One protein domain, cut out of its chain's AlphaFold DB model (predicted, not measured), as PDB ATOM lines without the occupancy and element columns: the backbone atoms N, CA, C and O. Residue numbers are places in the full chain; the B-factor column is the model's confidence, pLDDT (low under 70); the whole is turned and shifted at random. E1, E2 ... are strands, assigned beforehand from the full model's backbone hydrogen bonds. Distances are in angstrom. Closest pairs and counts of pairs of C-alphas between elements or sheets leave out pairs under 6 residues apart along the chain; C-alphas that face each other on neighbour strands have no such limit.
ATOM      1  N   ASP A 490     332.428 208.880 168.186       95.88
ATOM      2  CA  ASP A 490     331.296 208.372 168.963       95.88
ATOM      3  C   ASP A 490     331.693 207.154 169.813       95.88
ATOM      4  O   ASP A 490     332.722 206.510 169.586       95.88
ATOM      5  N   ARG A 491     330.899 206.832 170.843       95.44
ATOM      6  CA  ARG A 491     331.131 205.666 171.720       95.44
ATOM      7  C   ARG A 491     329.882 204.808 171.790       95.44
ATOM      8  O   ARG A 491     328.874 205.209 172.367       95.44
ATOM      9  N   GLY A 492     329.946 203.611 171.224       94.19
ATOM     10  CA  GLY A 492     328.803 202.711 171.202       94.19
ATOM     11  C   GLY A 492     329.074 201.432 170.441       94.19
ATOM     12  O   GLY A 492     330.222 201.035 170.247       94.19
ATOM     13  N   ILE A 493     327.993 200.792 170.018       94.62
ATOM     14  CA  ILE A 493     328.039 199.531 169.290       94.62
ATOM     15  C   ILE A 493     327.535 199.763 167.869       94.62
ATOM     16  O   ILE A 493     326.398 200.193 167.652       94.62
ATOM     17  N   GLU A 494     328.397 199.439 166.906       95.50
ATOM     18  CA  GLU A 494     328.010 199.235 165.516       95.50
ATOM     19  C   GLU A 494     327.387 197.845 165.381       95.50
ATOM     20  O   GLU A 494     327.996 196.840 165.750       95.50
ATOM     21  N   PHE A 495     326.194 197.770 164.808       94.44
ATOM     22  CA  PHE A 495     325.577 196.501 164.450       94.44
ATOM     23  C   PHE A 495     325.293 196.459 162.955       94.44
ATOM     24  O   PHE A 495     325.033 197.474 162.314       94.44
ATOM     25  N   ARG A 496     325.340 195.258 162.382       93.19
ATOM     26  CA  ARG A 496     324.995 195.026 160.977       93.19
ATOM     27  C   ARG A 496     323.668 194.300 160.904       93.19
ATOM     28  O   ARG A 496     323.435 193.354 161.650       93.19
ATOM     29  N   TRP A 497     322.816 194.735 159.992       93.06
ATOM     30  CA  TRP A 497     321.523 194.117 159.724       93.06
ATOM     31  C   TRP A 497     321.194 194.238 158.234       93.06
ATOM     32  O   TRP A 497     322.027 194.669 157.438       93.06
ATOM     33  N   HIS A 498     320.011 193.800 157.819       93.19
ATOM     34  CA  HIS A 498     319.583 193.848 156.424       93.19
ATOM     35  C   HIS A 498     318.099 194.217 156.376       93.19
ATOM     36  O   HIS A 498     317.301 193.603 157.080       93.19
ATOM     37  N   ASP A 499     317.717 195.183 155.540       89.50
ATOM     38  CA  ASP A 499     316.323 195.659 155.416       89.50
ATOM     39  C   ASP A 499     315.461 194.807 154.462       89.50
ATOM     40  O   ASP A 499     314.305 195.114 154.180       89.50
ATOM     41  N   GLY A 500     316.048 193.725 153.947       90.75
ATOM     42  CA  GLY A 500     315.474 192.855 152.919       90.75
ATOM     43  C   GLY A 500     315.978 193.159 151.506       90.75
ATOM     44  O   GLY A 500     315.882 192.288 150.646       90.75
ATOM     45  N   SER A 501     316.600 194.322 151.280       92.50
ATOM     46  CA  SER A 501     317.148 194.752 149.982       92.50
ATOM     47  C   SER A 501     318.637 195.107 150.021       92.50
ATOM     48  O   SER A 501     319.327 194.976 149.011       92.50
ATOM     49  N   SER A 502     319.156 195.588 151.147       91.75
ATOM     50  CA  SER A 502     320.561 195.966 151.305       91.75
ATOM     51  C   SER A 502     321.059 195.707 152.722       91.75
ATOM     52  O   SER A 502     320.312 195.807 153.697       91.75
ATOM     53  N   ALA A 503     322.352 195.394 152.835       94.19
ATOM     54  CA  ALA A 503     323.030 195.360 154.121       94.19
ATOM     55  C   ALA A 503     323.100 196.780 154.690       94.19
ATOM     56  O   ALA A 503     323.413 197.735 153.978       94.19
ATOM     57  N   LYS A 504     322.799 196.896 155.976       94.12
ATOM     58  CA  LYS A 504     322.728 198.141 156.725       94.12
ATOM     59  C   LYS A 504     323.664 198.075 157.917       94.12
ATOM     60  O   LYS A 504     323.893 197.010 158.495       94.12
ATOM     61  N   VAL A 505     324.185 199.235 158.280       95.44
ATOM     62  CA  VAL A 505     324.902 199.457 159.530       95.44
ATOM     63  C   VAL A 505     323.995 200.296 160.412       95.44
ATOM     64  O   VAL A 505     323.400 201.255 159.938       95.44
ATOM     65  N   GLY A 506     323.870 199.930 161.677       95.25
ATOM     66  CA  GLY A 506     323.209 200.741 162.682       95.25
ATOM     67  C   GLY A 506     324.138 201.021 163.855       95.25
ATOM     68  O   GLY A 506     325.177 200.379 164.017       95.25
ATOM     69  N   PHE A 507     323.756 202.000 164.665       96.94
ATOM     70  CA  PHE A 507     324.510 202.459 165.820       96.94
ATOM     71  C   PHE A 507     323.588 202.688 167.011       96.94
ATOM     72  O   PHE A 507     322.504 203.258 166.869       96.94
ATOM     73  N   PHE A 508     324.040 202.285 168.193       96.19
ATOM     74  CA  PHE A 508     323.494 202.786 169.446       96.19
ATOM     75  C   PHE A 508     324.632 203.163 170.391       96.19
ATOM     76  O   PHE A 508     325.541 202.367 170.637       96.19
ATOM     77  N   GLY A 509     324.593 204.385 170.912       95.00
ATOM     78  CA  GLY A 509     325.662 204.897 171.761       95.00
ATOM     79  C   GLY A 509     325.613 206.402 171.953       95.00
ATOM     80  O   GLY A 509     324.640 207.055 171.587       95.00
ATOM     81  N   TYR A 510     326.665 206.944 172.556       95.06
ATOM     82  CA  TYR A 510     326.864 208.379 172.702       95.06
ATOM     83  C   TYR A 510     327.391 208.958 171.386       95.06
ATOM     84  O   TYR A 510     328.486 208.597 170.952       95.06
ATOM     85  N   ASP A 511     326.583 209.816 170.767       93.19
ATOM     86  CA  ASP A 511     326.943 210.649 169.621       93.19
ATOM     87  C   ASP A 511     327.578 211.931 170.178       93.19
ATOM     88  O   ASP A 511     326.904 212.717 170.857       93.19
ATOM     89  N   ASP A 512     328.881 212.094 169.957       92.81
ATOM     90  CA  ASP A 512     329.677 213.201 170.490       92.81
ATOM     91  C   ASP A 512     329.268 214.532 169.850       92.81
ATOM     92  O   ASP A 512     328.978 215.513 170.547       92.81
ATOM     93  N   SER A 513     329.094 214.515 168.526       89.19
ATOM     94  CA  SER A 513     328.689 215.678 167.730       89.19
ATOM     95  C   SER A 513     327.316 216.223 168.146       89.19
ATOM     96  O   SER A 513     327.086 217.433 168.128       89.19
ATOM     97  N   ALA A 514     326.388 215.345 168.533       88.56
ATOM     98  CA  ALA A 514     325.078 215.709 169.074       88.56
ATOM     99  C   ALA A 514     325.058 215.845 170.611       88.56
ATOM    100  O   ALA A 514     324.032 216.266 171.172       88.56
ATOM    101  N   SER A 515     326.157 215.463 171.270       91.00
ATOM    102  CA  SER A 515     326.375 215.381 172.718       91.00
ATOM    103  C   SER A 515     325.243 214.668 173.469       91.00
ATOM    104  O   SER A 515     324.693 215.188 174.445       91.00
ATOM    105  N   ARG A 516     324.814 213.501 172.969       90.38
ATOM    106  CA  ARG A 516     323.696 212.725 173.539       90.38
ATOM    107  C   ARG A 516     323.735 211.254 173.145       90.38
ATOM    108  O   ARG A 516     324.290 210.889 172.117       90.38
ATOM    109  N   PHE A 517     323.047 210.414 173.917       92.88
ATOM    110  CA  PHE A 517     322.746 209.052 173.478       92.88
ATOM    111  C   PHE A 517     321.830 209.071 172.246       92.88
ATOM    112  O   PHE A 517     320.840 209.808 172.212       92.88
ATOM    113  N   LYS A 518     322.143 208.247 171.247       92.12
ATOM    114  CA  LYS A 518     321.430 208.177 169.976       92.12
ATOM    115  C   LYS A 518     321.342 206.739 169.481       92.12
ATOM    116  O   LYS A 518     322.310 205.985 169.536       92.12
ATOM    117  N   PHE A 519     320.172 206.396 168.953       95.44
ATOM    118  CA  PHE A 519     319.951 205.189 168.169       95.44
ATOM    119  C   PHE A 519     319.738 205.577 166.705       95.44
ATOM    120  O   PHE A 519     318.900 206.428 166.399       95.44
ATOM    121  N   ILE A 520     320.502 204.967 165.805       94.38
ATOM    122  CA  ILE A 520     320.439 205.178 164.359       94.38
ATOM    123  C   ILE A 520     320.333 203.798 163.712       94.38
ATOM    124  O   ILE A 520     321.274 203.011 163.771       94.38
ATOM    125  N   ALA A 521     319.193 203.483 163.099       93.69
ATOM    126  CA  ALA A 521     319.005 202.186 162.448       93.69
ATOM    127  C   ALA A 521     319.771 202.095 161.119       93.69
ATOM    128  O   ALA A 521     320.353 201.057 160.830       93.69
ATOM    129  N   ASP A 522     319.799 203.173 160.333       94.50
ATOM    130  CA  ASP A 522     320.554 203.269 159.076       94.50
ATOM    131  C   ASP A 522     321.612 204.367 159.218       94.50
ATOM    132  O   ASP A 522     321.345 205.555 159.020       94.50
ATOM    133  N   ALA A 523     322.782 203.962 159.699       94.81
ATOM    134  CA  ALA A 523     323.890 204.829 160.044       94.81
ATOM    135  C   ALA A 523     324.982 204.789 158.969       94.81
ATOM    136  O   ALA A 523     325.300 203.746 158.403       94.81
ATOM    137  N   THR A 524     325.616 205.934 158.738       94.19
ATOM    138  CA  THR A 524     326.874 206.035 157.993       94.19
ATOM    139  C   THR A 524     328.003 206.229 158.997       94.19
ATOM    140  O   THR A 524     328.018 207.241 159.697       94.19
ATOM    141  N   ASN A 525     328.937 205.279 159.050       94.38
ATOM    142  CA  ASN A 525     330.164 205.381 159.839       94.38
ATOM    143  C   ASN A 525     331.305 205.918 158.963       94.38
ATOM    144  O   ASN A 525     331.675 205.287 157.969       94.38
ATOM    145  N   VAL A 526     331.878 207.063 159.333       93.38
ATOM    146  CA  VAL A 526     333.123 207.577 158.750       93.38
ATOM    147  C   VAL A 526     334.113 207.805 159.884       93.38
ATOM    148  O   VAL A 526     333.962 208.741 160.658       93.38
ATOM    149  N   SER A 527     335.135 206.951 159.978       91.81
ATOM    150  CA  SER A 527     336.187 207.048 161.002       91.81
ATOM    151  C   SER A 527     335.664 207.089 162.446       91.81
ATOM    152  O   SER A 527     336.169 207.865 163.252       91.81
ATOM    153  N   GLU A 528     334.681 206.243 162.771       93.81
ATOM    154  CA  GLU A 528     334.033 206.153 164.096       93.81
ATOM    155  C   GLU A 528     333.139 207.355 164.444       93.81
ATOM    156  O   GLU A 528     332.767 207.541 165.601       93.81
ATOM    157  N   VAL A 529     332.749 208.140 163.436       94.19
ATOM    158  CA  VAL A 529     331.721 209.181 163.536       94.19
ATOM    159  C   VAL A 529     330.467 208.698 162.814       94.19
ATOM    160  O   VAL A 529     330.481 208.476 161.597       94.19
ATOM    161  N   PHE A 530     329.381 208.514 163.560       95.25
ATOM    162  CA  PHE A 530     328.115 207.995 163.068       95.25
ATOM    163  C   PHE A 530     327.146 209.129 162.747       95.25
ATOM    164  O   PHE A 530     326.762 209.951 163.574       95.25
ATOM    165  N   SER A 531     326.666 209.130 161.508       92.44
ATOM    166  CA  SER A 531     325.636 210.055 161.038       92.44
ATOM    167  C   SER A 531     324.418 209.296 160.524       92.44
ATOM    168  O   SER A 531     324.498 208.129 160.147       92.44
ATOM    169  N   GLY A 532     323.262 209.954 160.538       91.06
ATOM    170  CA  GLY A 532     321.989 209.359 160.150       91.06
ATOM    171  C   GLY A 532     320.826 209.953 160.935       91.06
ATOM    172  O   GLY A 532     321.014 210.683 161.916       91.06
ATOM    173  N   SER A 533     319.613 209.646 160.481       88.56
ATOM    174  CA  SER A 533     318.391 210.055 161.178       88.56
ATOM    175  C   SER A 533     318.205 209.218 162.440       88.56
ATOM    176  O   SER A 533     318.440 208.011 162.422       88.56
ATOM    177  N   ALA A 534     317.767 209.848 163.532       88.12
ATOM    178  CA  ALA A 534     317.407 209.111 164.741       88.12
ATOM    179  C   ALA A 534     316.309 208.083 164.421       88.12
ATOM    180  O   ALA A 534     315.336 208.400 163.735       88.12
ATOM    181  N   ALA A 535     316.485 206.857 164.902       90.25
ATOM    182  CA  ALA A 535     315.522 205.778 164.742       90.25
ATOM    183  C   ALA A 535     314.634 205.635 165.986       90.25
ATOM    184  O   ALA A 535     314.947 206.144 167.062       90.25
ATOM    185  N   GLY A 536     313.507 204.939 165.824       87.19
ATOM    186  CA  GLY A 536     312.602 204.645 166.930       87.19
ATOM    187  C   GLY A 536     313.249 203.708 167.947       87.19
ATOM    188  O   GLY A 536     313.871 202.721 167.567       87.19
ATOM    189  N   ALA A 537     313.077 204.011 169.230       89.12
ATOM    190  CA  ALA A 537     313.478 203.156 170.337       89.12
ATOM    191  C   ALA A 537     312.282 202.954 171.274       89.12
ATOM    192  O   ALA A 537     311.519 203.890 171.520       89.12
ATOM    193  N   GLU A 538     312.126 201.739 171.790       88.94
ATOM    194  CA  GLU A 538     311.108 201.404 172.784       88.94
ATOM    195  C   GLU A 538     311.767 201.341 174.166       88.94
ATOM    196  O   GLU A 538     312.683 200.553 174.401       88.94
ATOM    197  N   PHE A 539     311.305 202.189 175.082       88.75
ATOM    198  CA  PHE A 539     311.728 202.213 176.480       88.75
ATOM    199  C   PHE A 539     310.495 202.032 177.371       88.75
ATOM    200  O   PHE A 539     309.420 202.507 177.019       88.75
ATOM    201  N   GLY A 540     310.642 201.383 178.532       89.19
ATOM    202  CA  GLY A 540     309.544 201.220 179.495       89.19
ATOM    203  C   GLY A 540     309.106 202.554 180.114       89.19
ATOM    204  O   GLY A 540     308.159 203.181 179.658       89.19
ATOM    205  N   ASN A 541     309.816 203.006 181.151       88.31
ATOM    206  CA  ASN A 541     309.661 204.353 181.706       88.31
ATOM    207  C   ASN A 541     310.939 205.149 181.434       88.31
ATOM    208  O   ASN A 541     312.036 204.621 181.613       88.31
ATOM    209  N   VAL A 542     310.802 206.423 181.064       87.69
ATOM    210  CA  VAL A 542     311.938 207.336 180.880       87.69
ATOM    211  C   VAL A 542     311.825 208.475 181.889       87.69
ATOM    212  O   VAL A 542     310.790 209.131 181.974       87.69
ATOM    213  N   LEU A 543     312.891 208.707 182.656       87.00
ATOM    214  CA  LEU A 543     313.048 209.892 183.495       87.00
ATOM    215  C   LEU A 543     313.890 210.912 182.722       87.00
ATOM    216  O   LEU A 543     314.974 210.577 182.252       87.00
ATOM    217  N   LEU A 544     313.383 212.133 182.569       86.69
ATOM    218  CA  LEU A 544     314.010 213.188 181.775       86.69
ATOM    219  C   LEU A 544     314.106 214.464 182.614       86.69
ATOM    220  O   LEU A 544     313.089 214.930 183.122       86.69
ATOM    221  N   ASP A 545     315.297 215.059 182.698       87.88
ATOM    222  CA  ASP A 545     315.480 216.397 183.291       87.88
ATOM    223  C   ASP A 545     314.911 217.505 182.387       87.88
ATOM    224  O   ASP A 545     314.579 218.599 182.842       87.88
ATOM    225  N   GLY A 546     314.767 217.216 181.093       83.44
ATOM    226  CA  GLY A 546     314.164 218.102 180.110       83.44
ATOM    227  C   GLY A 546     313.836 217.370 178.816       83.44
ATOM    228  O   GLY A 546     314.384 216.309 178.522       83.44
ATOM    229  N   ILE A 547     312.935 217.954 178.030       82.12
ATOM    230  CA  ILE A 547     312.555 217.444 176.713       82.12
ATOM    231  C   ILE A 547     312.905 218.513 175.685       82.12
ATOM    232  O   ILE A 547     312.418 219.640 175.756       82.12
TER     233      ILE A 547
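What this domain is: This is residues 490 to 547 of the 604 residues of an uncharacterized protein of Muricauda sp. TMED12 (UniProt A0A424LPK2). A hairpin-built sheet of three strands, E1, E2 and E3, makes a bent slab; the small hairpin of E4 and E5 packs over one of its faces, nearest to E2, and a tail follows, of which residues 538 to 547 stick out from the body. The printed part has 58 residues, with no named helix and five named strands, E1 to E5 in that order; the class is all strand, though under half of the residues, 28 of 58, are in named elements. The larger sheet has the order E1, E2, E3 and the smaller one E4, E5, both antiparallel. The whole is only just compact, close to loose, with a radius of gyration of the C-alphas of 12.4 A, and spans 38 by 26 by 16 A.

Where its parts are: Find C-alpha 491 at (331.131, 205.666, 171.720); there E1 begins, residues 491 to 498, and it runs 22.5 A. E2, residues 503 to 511, is the longest strand by residues and measures 22.1 A; look at residue 508, where it bends by 60 degrees. E3, residues 516 to 520, begins at C-alpha 516, (323.696, 212.725, 173.539), and runs 12.3 A. E4, residues 524 to 526, and E5, residues 529 to 531, are short, 6.5 A and 6.6 A; E5 ends at C-alpha 531, (325.636, 210.055, 161.038).

How they stand to each other: Begin with E1, E2 and E3, a meander, each strand the antiparallel neighbour of the one before. E1 and E2 form a hairpin at 161 degrees; look at N 495 and O 506, 2.9 A apart, within hydrogen-bond range. E2 and E3 form the next hairpin at 171 degrees, with N 518 and O 509 within hydrogen-bond range at 2.8 A. E1 and E3 are the edge strands, and E2 is the inner one. E4 and E5 form a third hairpin at 154 degrees, with N 524 and O 531 within hydrogen-bond range at 2.8 A. The closest C-alphas of E2 and E4 are those of Val 505 and Thr 524, 7.0 A apart; those of E2 and E5 are of Phe 507 and Phe 530, 7.2 A apart. E1 is apart from both E4 and E5, and E3 is apart from E4.

The domain as a whole: The two C-alphas farthest apart are those of Ser 501 and Asp 545, 39.8 A. Residues 538 to 547 stand free; the body without them spans 32 by 24 by 15 A. The four links between the strands are tight. Residues 532 to 547 hold no named element. The printed part has no cut. The mean pLDDT of the printed part is 91.9, and no printed residue is under 70.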